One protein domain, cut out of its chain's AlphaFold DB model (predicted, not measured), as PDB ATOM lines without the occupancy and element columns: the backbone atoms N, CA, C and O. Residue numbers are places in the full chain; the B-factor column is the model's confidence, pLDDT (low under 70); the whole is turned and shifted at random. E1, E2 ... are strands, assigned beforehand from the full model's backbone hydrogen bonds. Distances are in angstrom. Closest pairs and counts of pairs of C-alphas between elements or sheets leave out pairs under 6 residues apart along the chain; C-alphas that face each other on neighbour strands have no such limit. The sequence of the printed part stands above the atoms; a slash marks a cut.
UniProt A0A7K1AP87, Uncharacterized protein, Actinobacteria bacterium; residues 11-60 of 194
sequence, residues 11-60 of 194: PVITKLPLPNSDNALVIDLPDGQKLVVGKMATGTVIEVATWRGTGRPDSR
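What this domain is: This is residues 11 to 60 of the 194 residues of an uncharacterized protein of Actinobacteria bacterium (UniProt A0A7K1AP87). There is little regular structure here: a small two-stranded hairpin, E1 and E2, with a longer strand, E3, set off from it across an open gap, and residues 11 to 19 sticking out. The 50 printed residues hold no named helix and three strands, E1, E2, E3 along the chain, with only 14 residues in them; the class is all strand, the sheet E1 - E2 antiparallel. The whole is loose, radius of gyration of the C-alphas 13.6 A, spanning 38 by 22 by 16 A.

Where its parts are: Find C-alpha 25 at (-44.814, -20.243, -48.650), where E1, residues 25 to 28, begins its 10.0 A. E2, residues 34 to 37, covers 9.6 A. E3, residues 45 to 50, runs 16.4 A to C-alpha 50 at (-57.656, -6.559, -46.882).

How they stand to each other: Look first at the hairpin: E1 and E2 are antiparallel at 160 degrees, with N 25 and O 37 within hydrogen-bond range at 2.8 A. E3 is apart from both and pairs with no named strand.

The domain as a whole: The farthest C-alphas, of Asn 20 and Gly 55, are 39.0 A apart. The printed part has no cut and no long link between strands. Residues 18 to 22 have pLDDT under 70.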
ATOM      1  N   PRO A  11     -43.963   2.979 -47.301       75.00
ATOM      2  CA  PRO A  11     -44.192   1.543 -47.240       75.00
ATOM      3  C   PRO A  11     -42.925   0.805 -46.784       75.00
ATOM      4  O   PRO A  11     -41.847   0.984 -47.347       75.00
ATOM      5  N   VAL A  12     -43.064  -0.061 -45.777       82.25
ATOM      6  CA  VAL A  12     -41.969  -0.907 -45.283       82.25
ATOM      7  C   VAL A  12     -41.750  -2.064 -46.259       82.25
ATOM      8  O   VAL A  12     -42.627  -2.908 -46.437       82.25
ATOM      9  N   ILE A  13     -40.574  -2.117 -46.886       80.75
ATOM     10  CA  ILE A  13     -40.204  -3.163 -47.848       80.75
ATOM     11  C   ILE A  13     -39.278  -4.171 -47.165       80.75
ATOM     12  O   ILE A  13     -38.164  -3.840 -46.767       80.75
ATOM     13  N   THR A  14     -39.711  -5.428 -47.073       82.50
ATOM     14  CA  THR A  14     -38.910  -6.525 -46.510       82.50
ATOM     15  C   THR A  14     -38.500  -7.513 -47.595       82.50
ATOM     16  O   THR A  14     -39.354  -8.045 -48.303       82.50
ATOM     17  N   LYS A  15     -37.198  -7.799 -47.708       83.56
ATOM     18  CA  LYS A  15     -36.665  -8.824 -48.617       83.56
ATOM     19  C   LYS A  15     -36.483 -10.128 -47.853       83.56
ATOM     20  O   LYS A  15     -35.685 -10.181 -46.920       83.56
ATOM     21  N   LEU A  16     -37.208 -11.167 -48.257       80.62
ATOM     22  CA  LEU A  16     -37.087 -12.494 -47.666       80.62
ATOM     23  C   LEU A  16     -36.396 -13.438 -48.658       80.62
ATOM     24  O   LEU A  16     -36.882 -13.579 -49.782       80.62
ATOM     25  N   PRO A  17     -35.272 -14.076 -48.284       74.38
ATOM     26  CA  PRO A  17     -34.656 -15.086 -49.126       74.38
ATOM     27  C   PRO A  17     -35.593 -16.291 -49.198       74.38
ATOM     28  O   PRO A  17     -35.848 -16.959 -48.194       74.38
ATOM     29  N   LEU A  18     -36.119 -16.556 -50.390       68.94
ATOM     30  CA  LEU A  18     -36.862 -17.780 -50.641       68.94
ATOM     31  C   LEU A  18     -35.842 -18.893 -50.908       68.94
ATOM     32  O   LEU A  18     -35.018 -18.737 -51.816       68.94
ATOM     33  N   PRO A  19     -35.842 -19.994 -50.132       64.31
ATOM     34  CA  PRO A  19     -35.084 -21.175 -50.516       64.31
ATOM     35  C   PRO A  19     -35.563 -21.640 -51.896       64.31
ATOM     36  O   PRO A  19     -36.697 -21.376 -52.284       64.31
ATOM     37  N   ASN A  20     -34.696 -22.316 -52.650       65.44
ATOM     38  CA  ASN A  20     -35.006 -22.875 -53.970       65.44
ATOM     39  C   ASN A  20     -36.064 -23.984 -53.810       65.44
ATOM     40  O   ASN A  20     -35.722 -25.163 -53.775       65.44
ATOM     41  N   SER A  21     -37.321 -23.632 -53.551       59.03
ATOM     42  CA  SER A  21     -38.242 -24.531 -52.870       59.03
ATOM     43  C   SER A  21     -39.452 -24.869 -53.720       59.03
ATOM     44  O   SER A  21     -40.296 -24.023 -54.002       59.03
ATOM     45  N   ASP A  22     -39.594 -26.163 -54.001       67.12
ATOM     46  CA  ASP A  22     -40.873 -26.789 -54.350       67.12
ATOM     47  C   ASP A  22     -41.865 -26.790 -53.155       67.12
ATOM     48  O   ASP A  22     -42.994 -27.257 -53.279       67.12
ATOM     49  N   ASN A  23     -41.465 -26.242 -51.997       75.31
ATOM     50  CA  ASN A  23     -42.323 -26.027 -50.832       75.31
ATOM     51  C   ASN A  23     -43.059 -24.684 -50.935       75.31
ATOM     52  O   ASN A  23     -42.449 -23.656 -51.230       75.31
ATOM     53  N   ALA A  24     -44.363 -24.696 -50.650       85.12
ATOM     54  CA  ALA A  24     -45.196 -23.499 -50.649       85.12
ATOM     55  C   ALA A  24     -44.908 -22.593 -49.438       85.12
ATOM     56  O   ALA A  24     -44.768 -23.067 -48.309       85.12
ATOM     57  N   LEU A  25     -44.868 -21.282 -49.672       86.44
ATOM     58  CA  LEU A  25     -44.814 -20.243 -48.650       86.44
ATOM     59  C   LEU A  25     -46.222 -19.988 -48.104       86.44
ATOM     60  O   LEU A  25     -47.161 -19.807 -48.873       86.44
ATOM     61  N   VAL A  26     -46.368 -19.924 -46.782       90.38
ATOM     62  CA  VAL A  26     -47.637 -19.578 -46.128       90.38
ATOM     63  C   VAL A  26     -47.486 -18.228 -45.438       90.38
ATOM     64  O   VAL A  26     -46.588 -18.053 -44.617       90.38
ATOM     65  N   ILE A  27     -48.353 -17.279 -45.784       91.12
ATOM     66  CA  ILE A  27     -48.399 -15.933 -45.207       91.12
ATOM     67  C   ILE A  27     -49.712 -15.785 -44.450       91.12
ATOM     68  O   ILE A  27     -50.791 -15.920 -45.031       91.12
ATOM     69  N   ASP A  28     -49.610 -15.475 -43.165       92.81
ATOM     70  CA  ASP A  28     -50.767 -15.223 -42.317       92.81
ATOM     71  C   ASP A  28     -51.209 -13.766 -42.463       92.81
ATOM     72  O   ASP A  28     -50.424 -12.834 -42.277       92.81
ATOM     73  N   LEU A  29     -52.478 -13.577 -42.815       90.88
ATOM     74  CA  LEU A  29     -53.113 -12.272 -42.909       90.88
ATOM     75  C   LEU A  29     -53.745 -11.879 -41.563       90.88
ATOM     76  O   LEU A  29     -54.134 -12.738 -40.764       90.88
ATOM     77  N   PRO A  30     -53.885 -10.569 -41.293       86.19
ATOM     78  CA  PRO A  30     -54.369 -10.058 -40.008       86.19
ATOM     79  C   PRO A  30     -55.852 -10.347 -39.716       86.19
ATOM     80  O   PRO A  30     -56.324 -10.073 -38.616       86.19
ATOM     81  N   ASP A  31     -56.616 -10.846 -40.683       84.81
ATOM     82  CA  ASP A  31     -58.002 -11.296 -40.517       84.81
ATOM     83  C   ASP A  31     -58.117 -12.796 -40.190       84.81
ATOM     84  O   ASP A  31     -59.226 -13.313 -40.054       84.81
ATOM     85  N   GLY A  32     -56.984 -13.488 -40.034       89.00
ATOM     86  CA  GLY A  32     -56.929 -14.932 -39.826       89.00
ATOM     87  C   GLY A  32     -56.981 -15.744 -41.123       89.00
ATOM     88  O   GLY A  32     -56.914 -16.973 -41.064       89.00
ATOM     89  N   GLN A  33     -57.068 -15.094 -42.289       90.62
ATOM     90  CA  GLN A  33     -56.889 -15.749 -43.580       90.62
ATOM     91  C   GLN A  33     -55.411 -16.115 -43.785       90.62
ATOM     92  O   GLN A  33     -54.507 -15.510 -43.212       90.62
ATOM     93  N   LYS A  34     -55.145 -17.121 -44.619       93.75
ATOM     94  CA  LYS A  34     -53.788 -17.517 -45.002       93.75
ATOM     95  C   LYS A  34     -53.657 -17.481 -46.514       93.75
ATOM     96  O   LYS A  34     -54.537 -17.969 -47.222       93.75
ATOM     97  N   LEU A  35     -52.552 -16.933 -47.003       91.38
ATOM     98  CA  LEU A  35     -52.163 -17.013 -48.404       91.38
ATOM     99  C   LEU A  35     -51.100 -18.085 -48.557       91.38
ATOM    100  O   LEU A  35     -50.027 -17.989 -47.968       91.38
ATOM    101  N   VAL A  36     -51.409 -19.104 -49.351       92.00
ATOM    102  CA  VAL A  36     -50.471 -20.176 -49.684       92.00
ATOM    103  C   VAL A  36     -49.938 -19.910 -51.086       92.00
ATOM    104  O   VAL A  36     -50.668 -20.014 -52.069       92.00
ATOM    105  N   VAL A  37     -48.667 -19.535 -51.170       89.44
ATOM    106  CA  VAL A  37     -47.966 -19.195 -52.408       89.44
ATOM    107  C   VAL A  37     -47.029 -20.344 -52.762       89.44
ATOM    108  O   VAL A  37     -46.040 -20.590 -52.079       89.44
ATOM    109  N   GLY A  38     -47.358 -21.078 -53.822       88.44
ATOM    110  CA  GLY A  38     -46.506 -22.142 -54.350       88.44
ATOM    111  C   GLY A  38     -45.322 -21.608 -55.161       88.44
ATOM    112  O   GLY A  38     -44.937 -20.442 -55.073       88.44
ATOM    113  N   LYS A  39     -44.771 -22.469 -56.018       86.12
ATOM    114  CA  LYS A  39     -43.746 -22.073 -56.983       86.12
ATOM    115  C   LYS A  39     -44.311 -21.028 -57.943       86.12
ATOM    116  O   LYS A  39     -45.302 -21.272 -58.628       86.12
ATOM    117  N   MET A  40     -43.654 -19.880 -58.011       81.50
ATOM    118  CA  MET A  40     -44.022 -18.788 -58.902       81.50
ATOM    119  C   MET A  40     -42.830 -18.370 -59.757       81.50
ATOM    120  O   MET A  40     -41.678 -18.480 -59.337       81.50
ATOM    121  N   ALA A  41     -43.117 -17.886 -60.964       85.38
ATOM    122  CA  ALA A  41     -42.100 -17.328 -61.843       85.38
ATOM    123  C   ALA A  41     -41.524 -16.023 -61.265       85.38
ATOM    124  O   ALA A  41     -42.229 -15.231 -60.635       85.38
ATOM    125  N   THR A  42     -40.235 -15.790 -61.509       87.81
ATOM    126  CA  THR A  42     -39.589 -14.503 -61.232       87.81
ATOM    127  C   THR A  42     -40.261 -13.394 -62.036       87.81
ATOM    128  O   THR A  42     -40.591 -13.590 -63.204       87.81
ATOM    129  N   GLY A  43     -40.449 -12.229 -61.421       86.94
ATOM    130  CA  GLY A  43     -41.174 -11.103 -62.011       86.94
ATOM    131  C   GLY A  43     -42.680 -11.113 -61.736       86.94
ATOM    132  O   GLY A  43     -43.345 -10.120 -62.016       86.94
ATOM    133  N   THR A  44     -43.225 -12.181 -61.142       87.44
ATOM    134  CA  THR A  44     -44.618 -12.190 -60.676       87.44
ATOM    135  C   THR A  44     -44.770 -11.343 -59.413       87.44
ATOM    136  O   THR A  44     -43.982 -11.467 -58.469       87.44
ATOM    137  N   VAL A  45     -45.824 -10.522 -59.394       90.81
ATOM    138  CA  VAL A  45     -46.234  -9.695 -58.255       90.81
ATOM    139  C   VAL A  45     -47.643 -10.090 -57.833       90.81
ATOM    140  O   VAL A  45     -48.555 -10.130 -58.656       90.81
ATOM    141  N   ILE A  46     -47.817 -10.378 -56.547       91.50
ATOM    142  CA  ILE A  46     -49.119 -10.595 -55.922       91.50
ATOM    143  C   ILE A  46     -49.442  -9.367 -55.087       91.50
ATOM    144  O   ILE A  46     -48.703  -9.034 -54.161       91.50
ATOM    145  N   GLU A  47     -50.569  -8.730 -55.377       92.88
ATOM    146  CA  GLU A  47     -51.128  -7.685 -54.529       92.88
ATOM    147  C   GLU A  47     -52.290  -8.241 -53.717       92.88
ATOM    148  O   GLU A  47     -53.190  -8.901 -54.237       92.88
ATOM    149  N   VAL A  48     -52.277  -7.945 -52.426       92.38
ATOM    150  CA  VAL A  48     -53.287  -8.371 -51.468       92.38
ATOM    151  C   VAL A  48     -53.817  -7.120 -50.800       92.38
ATOM    152  O   VAL A  48     -53.048  -6.351 -50.232       92.38
ATOM    153  N   ALA A  49     -55.127  -6.913 -50.850       92.12
ATOM    154  CA  ALA A  49     -55.788  -5.829 -50.144       92.12
ATOM    155  C   ALA A  49     -56.830  -6.415 -49.195       92.12
ATOM    156  O   ALA A  49     -57.770  -7.070 -49.636       92.12
ATOM    157  N   THR A  50     -56.679  -6.159 -47.899       90.75
ATOM    158  CA  THR A  50     -57.656  -6.559 -46.882       90.75
ATOM    159  C   THR A  50     -58.383  -5.319 -46.375       90.75
ATOM    160  O   THR A  50     -57.746  -4.392 -45.864       90.75
ATOM    161  N   TRP A  51     -59.711  -5.298 -46.488       90.69
ATOM    162  CA  TRP A  51     -60.583  -4.268 -45.911       90.69
ATOM    163  C   TRP A  51     -61.666  -4.914 -45.038       90.69
ATOM    164  O   TRP A  51     -61.799  -6.135 -44.977       90.69
ATOM    165  N   ARG A  52     -62.423  -4.103 -44.292       86.88
ATOM    166  CA  ARG A  52     -63.483  -4.603 -43.399       86.88
ATOM    167  C   ARG A  52     -64.842  -4.589 -44.103       86.88
ATOM    168  O   ARG A  52     -65.205  -3.592 -44.720       86.88
ATOM    169  N   GLY A  53     -65.616  -5.663 -43.933       87.25
ATOM    170  CA  GLY A  53     -66.948  -5.817 -44.532       87.25
ATOM    171  C   GLY A  53     -66.908  -6.096 -46.040       87.25
ATOM    172  O   GLY A  53     -65.861  -6.385 -46.603       87.25
ATOM    173  N   THR A  54     -68.058  -5.996 -46.705       85.50
ATOM    174  CA  THR A  54     -68.206  -6.225 -48.160       85.50
ATOM    175  C   THR A  54     -68.176  -4.928 -48.983       85.50
ATOM    176  O   THR A  54     -68.488  -4.935 -50.172       85.50
ATOM    177  N   GLY A  55     -67.832  -3.799 -48.347       87.94
ATOM    178  CA  GLY A  55     -67.807  -2.467 -48.957       87.94
ATOM    179  C   GLY A  55     -66.586  -2.205 -49.844       87.94
ATOM    180  O   GLY A  55     -65.774  -3.088 -50.096       87.94
ATOM    181  N   ARG A  56     -66.453  -0.965 -50.332       89.94
ATOM    182  CA  ARG A  56     -65.270  -0.539 -51.095       89.94
ATOM    183  C   ARG A  56     -64.049  -0.388 -50.174       89.94
ATOM    184  O   ARG A  56     -64.233  -0.025 -49.013       89.94
ATOM    185  N   PRO A  57     -62.827  -0.576 -50.703       90.75
ATOM    186  CA  PRO A  57     -61.597  -0.228 -50.000       90.75
ATOM    187  C   PRO A  57     -61.661   1.199 -49.428       90.75
ATOM    188  O   PRO A  57     -61.886   2.156 -50.172       90.75
ATOM    189  N   ASP A  58     -61.487   1.333 -48.114       89.31
ATOM    190  CA  ASP A  58     -61.458   2.600 -47.373       89.31
ATOM    191  C   ASP A  58     -60.037   2.915 -46.856       89.31
ATOM    192  O   ASP A  58     -59.073   2.211 -47.169       89.31
ATOM    193  N   SER A  59     -59.891   3.966 -46.041       85.50
ATOM    194  CA  SER A  59     -58.608   4.358 -45.432       85.50
ATOM    195  C   SER A  59     -58.010   3.321 -44.475       85.50
ATOM    196  O   SER A  59     -56.861   3.464 -44.072       85.50
ATOM    197  N   ARG A  60     -58.766   2.283 -44.100       85.38
ATOM    198  CA  ARG A  60     -58.305   1.176 -43.253       85.38
ATOM    199  C   ARG A  60     -57.914  -0.049 -44.081       85.38
ATOM    200  O   ARG A  60     -57.595  -1.092 -43.511       85.38
TER     201      ARG A  60